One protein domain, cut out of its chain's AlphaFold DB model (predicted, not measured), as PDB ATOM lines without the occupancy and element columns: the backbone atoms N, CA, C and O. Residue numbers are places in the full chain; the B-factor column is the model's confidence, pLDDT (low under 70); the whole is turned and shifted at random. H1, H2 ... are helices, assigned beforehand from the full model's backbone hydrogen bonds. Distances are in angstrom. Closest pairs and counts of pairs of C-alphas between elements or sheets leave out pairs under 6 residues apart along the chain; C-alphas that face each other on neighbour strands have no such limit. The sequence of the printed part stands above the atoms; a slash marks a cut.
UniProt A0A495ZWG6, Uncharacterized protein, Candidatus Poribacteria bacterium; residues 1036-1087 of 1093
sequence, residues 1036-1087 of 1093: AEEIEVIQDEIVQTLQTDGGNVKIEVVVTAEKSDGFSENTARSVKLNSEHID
ATOM      1  N   ALA A1036       9.184 116.489 -56.736       59.19
ATOM      2  CA  ALA A1036      10.601 116.124 -56.687       59.19
ATOM      3  C   ALA A1036      10.940 115.151 -55.541       59.19
ATOM      4  O   ALA A1036      11.702 114.213 -55.755       59.19
ATOM      5  N   GLU A1037      10.329 115.322 -54.363       60.75
ATOM      6  CA  GLU A1037      10.625 114.498 -53.178       60.75
ATOM      7  C   GLU A1037      10.161 113.044 -53.365       60.75
ATOM      8  O   GLU A1037      10.853 112.103 -52.986       60.75
ATOM      9  N   GLU A1038       9.010 112.825 -54.009       66.56
ATOM     10  CA  GLU A1038       8.510 111.464 -54.238       66.56
ATOM     11  C   GLU A1038       9.311 110.701 -55.300       66.56
ATOM     12  O   GLU A1038       9.368 109.470 -55.243       66.56
ATOM     13  N   ILE A1039       9.941 111.401 -56.251       69.81
ATOM     14  CA  ILE A1039      10.825 110.775 -57.241       69.81
ATOM     15  C   ILE A1039      12.148 110.357 -56.600       69.81
ATOM     16  O   ILE A1039      12.599 109.246 -56.877       69.81
ATOM     17  N   GLU A1040      12.728 111.179 -55.720       67.62
ATOM     18  CA  GLU A1040      13.934 110.800 -54.967       67.62
ATOM     19  C   GLU A1040      13.687 109.550 -54.112       67.62
ATOM     20  O   GLU A1040      14.472 108.609 -54.168       67.62
ATOM     21  N   VAL A1041      12.539 109.455 -53.429       71.69
ATOM     22  CA  VAL A1041      12.188 108.250 -52.653       71.69
ATOM     23  C   VAL A1041      12.048 107.011 -53.546       71.69
ATOM     24  O   VAL A1041      12.536 105.937 -53.198       71.69
ATOM     25  N   ILE A1042      11.414 107.127 -54.721       75.56
ATOM     26  CA  ILE A1042      11.318 106.003 -55.672       75.56
ATOM     27  C   ILE A1042      12.712 105.604 -56.181       75.56
ATOM     28  O   ILE A1042      12.987 104.412 -56.363       75.56
ATOM     29  N   GLN A1043      13.594 106.577 -56.406       73.19
ATOM     30  CA  GLN A1043      14.953 106.338 -56.871       73.19
ATOM     31  C   GLN A1043      15.797 105.610 -55.814       73.19
ATOM     32  O   GLN A1043      16.420 104.595 -56.135       73.19
ATOM     33  N   ASP A1044      15.750 106.060 -54.564       70.88
ATOM     34  CA  ASP A1044      16.587 105.527 -53.489       70.88
ATOM     35  C   ASP A1044      16.057 104.192 -52.944       70.88
ATOM     36  O   ASP A1044      16.824 103.249 -52.748       70.88
ATOM     37  N   GLU A1045      14.741 104.046 -52.752       72.44
ATOM     38  CA  GLU A1045      14.190 102.837 -52.123       72.44
ATOM     39  C   GLU A1045      13.919 101.700 -53.118       72.44
ATOM     40  O   GLU A1045      14.069 100.524 -52.773       72.44
ATOM     41  N   ILE A1046      13.525 102.014 -54.359       78.50
ATOM     42  CA  ILE A1046      13.092 101.001 -55.336       78.50
ATOM     43  C   ILE A1046      14.145 100.802 -56.425       78.50
ATOM     44  O   ILE A1046      14.575  99.671 -56.667       78.50
ATOM     45  N   VAL A1047      14.569 101.877 -57.096       77.38
ATOM     46  CA  VAL A1047      15.468 101.766 -58.257       77.38
ATOM     47  C   VAL A1047      16.854 101.303 -57.822       77.38
ATOM     48  O   VAL A1047      17.368 100.336 -58.388       77.38
ATOM     49  N   GLN A1048      17.435 101.926 -56.794       76.81
ATOM     50  CA  GLN A1048      18.763 101.564 -56.308       76.81
ATOM     51  C   GLN A1048      18.793 100.133 -55.749       76.81
ATOM     52  O   GLN A1048      19.727  99.386 -56.042       76.81
ATOM     53  N   THR A1049      17.745  99.705 -55.039       75.81
ATOM     54  CA  THR A1049      17.613  98.330 -54.525       75.81
ATOM     55  C   THR A1049      17.598  97.294 -55.655       75.81
ATOM     56  O   THR A1049      18.338  96.313 -55.600       75.81
ATOM     57  N   LEU A1050      16.816  97.521 -56.719       79.00
ATOM     58  CA  LEU A1050      16.725  96.596 -57.859       79.00
ATOM     59  C   LEU A1050      17.989  96.601 -58.737       79.00
ATOM     60  O   LEU A1050      18.368  95.558 -59.270       79.00
ATOM     61  N   GLN A1051      18.659  97.749 -58.878       78.56
ATOM     62  CA  GLN A1051      19.924  97.854 -59.617       78.56
ATOM     63  C   GLN A1051      21.099  97.228 -58.860       78.56
ATOM     64  O   GLN A1051      21.964  96.615 -59.485       78.56
ATOM     65  N   THR A1052      21.126  97.340 -57.529       76.75
ATOM     66  CA  THR A1052      22.178  96.735 -56.693       76.75
ATOM     67  C   THR A1052      22.141  95.203 -56.768       76.75
ATOM     68  O   THR A1052      23.191  94.568 -56.721       76.75
ATOM     69  N   ASP A1053      20.963  94.610 -56.997       73.25
ATOM     70  CA  ASP A1053      20.789  93.170 -57.266       73.25
ATOM     71  C   ASP A1053      21.030  92.788 -58.751       73.25
ATOM     72  O   ASP A1053      20.759  91.671 -59.188       73.25
ATOM     73  N   GLY A1054      21.549  93.720 -59.563       75.69
ATOM     74  CA  GLY A1054      21.904  93.506 -60.972       75.69
ATOM     75  C   GLY A1054      20.731  93.571 -61.960       75.69
ATOM     76  O   GLY A1054      20.890  93.192 -63.124       75.69
ATOM     77  N   GLY A1055      19.555  94.036 -61.527       76.00
ATOM     78  CA  GLY A1055      18.374  94.194 -62.371       76.00
ATOM     79  C   GLY A1055      18.483  95.372 -63.346       76.00
ATOM     80  O   GLY A1055      18.948  96.456 -62.994       76.00
ATOM     81  N   ASN A1056      18.007  95.186 -64.581       75.94
ATOM     82  CA  ASN A1056      17.863  96.284 -65.539       75.94
ATOM     83  C   ASN A1056      16.520  96.999 -65.308       75.94
ATOM     84  O   ASN A1056      15.461  96.411 -65.539       75.94
ATOM     85  N   VAL A1057      16.565  98.245 -64.832       79.44
ATOM     86  CA  VAL A1057      15.382  99.004 -64.395       79.44
ATOM     87  C   VAL A1057      14.979 100.037 -65.451       79.44
ATOM     88  O   VAL A1057      15.804 100.835 -65.889       79.44
ATOM     89  N   LYS A1058      13.694 100.048 -65.833       76.50
ATOM     90  CA  LYS A1058      13.080 101.044 -66.730       76.50
ATOM     91  C   LYS A1058      11.951 101.769 -65.995       76.50
ATOM     92  O   LYS A1058      11.117 101.111 -65.379       76.50
ATOM     93  N   ILE A1059      11.906 103.099 -66.101       75.88
ATOM     94  CA  ILE A1059      10.837 103.944 -65.545       75.88
ATOM     95  C   ILE A1059      10.007 104.511 -66.703       75.88
ATOM     96  O   ILE A1059      10.566 105.024 -67.670       75.88
ATOM     97  N   GLU A1060       8.680 104.423 -66.607       74.94
ATOM     98  CA  GLU A1060       7.737 105.035 -67.552       74.94
ATOM     99  C   GLU A1060       6.848 106.034 -66.798       74.94
ATOM    100  O   GLU A1060       6.221 105.676 -65.802       74.94
ATOM    101  N   VAL A1061       6.804 107.291 -67.256       76.06
ATOM    102  CA  VAL A1061       6.013 108.370 -66.638       76.06
ATOM    103  C   VAL A1061       4.847 108.728 -67.553       76.06
ATOM    104  O   VAL A1061       5.052 109.063 -68.717       76.06
ATOM    105  N   VAL A1062       3.621 108.681 -67.024       78.38
ATOM    106  CA  VAL A1062       2.396 109.051 -67.749       78.38
ATOM    107  C   VAL A1062       1.721 110.211 -67.024       78.38
ATOM    108  O   VAL A1062       1.370 110.090 -65.853       78.38
ATOM    109  N   VAL A1063       1.533 111.335 -67.723       77.25
ATOM    110  CA  VAL A1063       0.835 112.516 -67.195       77.25
ATOM    111  C   VAL A1063      -0.552 112.598 -67.820       77.25
ATOM    112  O   VAL A1063      -0.692 112.767 -69.028       77.25
ATOM    113  N   THR A1064      -1.582 112.510 -66.982       79.06
ATOM    114  CA  THR A1064      -2.991 112.624 -67.380       79.06
ATOM    115  C   THR A1064      -3.622 113.829 -66.699       79.06
ATOM    116  O   THR A1064      -3.531 113.971 -65.482       79.06
ATOM    117  N   ALA A1065      -4.272 114.687 -67.484       78.56
ATOM    118  CA  ALA A1065      -4.992 115.853 -66.992       78.56
ATOM    119  C   ALA A1065      -6.397 115.886 -67.600       78.56
ATOM    120  O   ALA A1065      -6.556 115.765 -68.813       78.56
ATOM    121  N   GLU A1066      -7.406 116.077 -66.755       78.31
ATOM    122  CA  GLU A1066      -8.809 116.156 -67.155       78.31
ATOM    123  C   GLU A1066      -9.400 117.487 -66.691       78.31
ATOM    124  O   GLU A1066      -9.194 117.919 -65.556       78.31
ATOM    125  N   LYS A1067     -10.141 118.150 -67.581       78.81
ATOM    126  CA  LYS A1067     -10.880 119.376 -67.282       78.81
ATOM    127  C   LYS A1067     -12.249 119.285 -67.940       78.81
ATOM    128  O   LYS A1067     -12.324 119.100 -69.151       78.81
ATOM    129  N   SER A1068     -13.308 119.443 -67.146       77.12
ATOM    130  CA  SER A1068     -14.703 119.250 -67.576       77.12
ATOM    131  C   SER A1068     -15.097 120.088 -68.796       77.12
ATOM    132  O   SER A1068     -15.846 119.612 -69.641       77.12
ATOM    133  N   ASP A1069     -14.544 121.297 -68.917       74.06
ATOM    134  CA  ASP A1069     -14.928 122.277 -69.945       74.06
ATOM    135  C   ASP A1069     -13.892 122.369 -71.084       74.06
ATOM    136  O   ASP A1069     -13.926 123.289 -71.899       74.06
ATOM    137  N   GLY A1070     -12.929 121.441 -71.119       76.94
ATOM    138  CA  GLY A1070     -11.833 121.418 -72.088       76.94
ATOM    139  C   GLY A1070     -10.666 122.364 -71.762       76.94
ATOM    140  O   GLY A1070     -10.789 123.391 -71.076       76.94
ATOM    141  N   PHE A1071      -9.478 121.995 -72.248       84.88
ATOM    142  CA  PHE A1071      -8.297 122.865 -72.257       84.88
ATOM    143  C   PHE A1071      -8.342 123.799 -73.477       84.88
ATOM    144  O   PHE A1071      -8.880 123.432 -74.518       84.88
ATOM    145  N   SER A1072      -7.792 125.014 -73.366       83.75
ATOM    146  CA  SER A1072      -7.757 125.956 -74.496       83.75
ATOM    147  C   SER A1072      -6.788 125.489 -75.592       83.75
ATOM    148  O   SER A1072      -5.782 124.834 -75.302       83.75
ATOM    149  N   GLU A1073      -7.047 125.874 -76.849       78.62
ATOM    150  CA  GLU A1073      -6.184 125.524 -77.995       78.62
ATOM    151  C   GLU A1073      -4.727 125.962 -77.795       78.62
ATOM    152  O   GLU A1073      -3.807 125.206 -78.103       78.62
ATOM    153  N   ASN A1074      -4.501 127.150 -77.223       76.75
ATOM    154  CA  ASN A1074      -3.149 127.647 -76.953       76.75
ATOM    155  C   ASN A1074      -2.402 126.767 -75.942       76.75
ATOM    156  O   ASN A1074      -1.215 126.487 -76.131       76.75
ATOM    157  N   THR A1075      -3.084 126.283 -74.900       79.25
ATOM    158  CA  THR A1075      -2.480 125.384 -73.909       79.25
ATOM    159  C   THR A1075      -2.182 124.019 -74.525       79.25
ATOM    160  O   THR A1075      -1.067 123.525 -74.379       79.25
ATOM    161  N   ALA A1076      -3.120 123.438 -75.282       81.50
ATOM    162  CA  ALA A1076      -2.910 122.154 -75.955       81.50
ATOM    163  C   ALA A1076      -1.748 122.212 -76.964       81.50
ATOM    164  O   ALA A1076      -0.900 121.320 -76.997       81.50
ATOM    165  N   ARG A1077      -1.655 123.299 -77.743       80.62
ATOM    166  CA  ARG A1077      -0.567 123.518 -78.704       80.62
ATOM    167  C   ARG A1077       0.788 123.694 -78.016       80.62
ATOM    168  O   ARG A1077       1.774 123.142 -78.495       80.62
ATOM    169  N   SER A1078       0.826 124.415 -76.895       80.19
ATOM    170  CA  SER A1078       2.054 124.617 -76.113       80.19
ATOM    171  C   SER A1078       2.547 123.314 -75.483       80.19
ATOM    172  O   SER A1078       3.730 123.008 -75.565       80.19
ATOM    173  N   VAL A1079       1.647 122.503 -74.916       84.75
ATOM    174  CA  VAL A1079       2.009 121.195 -74.343       84.75
ATOM    175  C   VAL A1079       2.500 120.236 -75.429       84.75
ATOM    176  O   VAL A1079       3.504 119.561 -75.218       84.75
ATOM    177  N   LYS A1080       1.867 120.226 -76.610       84.38
ATOM    178  CA  LYS A1080       2.331 119.427 -77.752       84.38
ATOM    179  C   LYS A1080       3.740 119.834 -78.204       84.38
ATOM    180  O   LYS A1080       4.607 118.976 -78.319       84.38
ATOM    181  N   LEU A1081       3.998 121.127 -78.398       79.94
ATOM    182  CA  LEU A1081       5.337 121.620 -78.755       79.94
ATOM    183  C   LEU A1081       6.385 121.282 -77.685       79.94
ATOM    184  O   LEU A1081       7.478 120.830 -78.010       79.94
ATOM    185  N   ASN A1082       6.043 121.438 -76.405       78.44
ATOM    186  CA  ASN A1082       6.960 121.114 -75.313       78.44
ATOM    187  C   ASN A1082       7.230 119.605 -75.204       78.44
ATOM    188  O   ASN A1082       8.336 119.226 -74.833       78.44
ATOM    189  N   SER A1083       6.261 118.748 -75.552       83.50
ATOM    190  CA  SER A1083       6.452 117.291 -75.562       83.50
ATOM    191  C   SER A1083       7.459 116.832 -76.620       83.50
ATOM    192  O   SER A1083       8.257 115.942 -76.343       83.50
ATOM    193  N   GLU A1084       7.501 117.502 -77.778       81.50
ATOM    194  CA  GLU A1084       8.504 117.245 -78.822       81.50
ATOM    195  C   GLU A1084       9.918 117.613 -78.342       81.50
ATOM    196  O   GLU A1084      10.876 116.920 -78.663       81.50
ATOM    197  N   HIS A1085      10.065 118.653 -77.512       74.44
ATOM    198  CA  HIS A1085      11.368 119.059 -76.963       74.44
ATOM    199  C   HIS A1085      11.952 118.047 -75.957       74.44
ATOM    200  O   HIS A1085      13.153 118.062 -75.693       74.44
ATOM    201  N   ILE A1086      11.123 117.182 -75.370       75.88
ATOM    202  CA  ILE A1086      11.551 116.165 -74.395       75.88
ATOM    203  C   ILE A1086      11.393 114.730 -74.918       75.88
ATOM    204  O   ILE A1086      11.430 113.797 -74.120       75.88
ATOM    205  N   ASP A1087      11.204 114.552 -76.232       78.62
ATOM    206  CA  ASP A1087      10.997 113.245 -76.883       78.62
ATOM    207  C   ASP A1087       9.850 112.413 -76.257       78.62
ATOM    208  O   ASP A1087       9.907 111.185 -76.165       78.62
TER     209      ASP A1087
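This is residues 1036 to 1087 of the 1093 residues of an uncharacterized protein of Candidatus Poribacteria bacterium (UniProt A0A495ZWG6). Two separate helices, H1 and H2, sit at the two ends of a long stretched link, residues 1053 to 1072, and each folds back from its end of it, like an open Z. The link makes the long axis, and there is no packed core. The printed part has 52 residues with two named helices, H1 then H2, and no named strand: all helix. It is extended, a rod of 47 by 23 by 15 A, with a radius of gyration of the C-alphas of 16.6 A.

H1, residues 1036 to 1052, is 22.6 A long and begins at C-alpha 1036 (10.601, 116.124, -56.687). It has a kink of 26 degrees near residue 1043. H2, residues 1073 to 1085, is 18.7 A long and ends at C-alpha 1085 (11.368, 119.059, -76.963).

H1 and H2 are apart. Residues 1060 to 1087, of which 1073 to 1085 belong to H2, stand free. In H2 every O i to N i+4 pair is within hydrogen-bond range; in H1, 11 of 13.

The C-alphas farthest apart, of Asp 1053 and Asp 1069, are 47.8 A apart. The link is long, 20 residues, and the printed part has no cut. Residues 1036 to 1040 have pLDDT under 70.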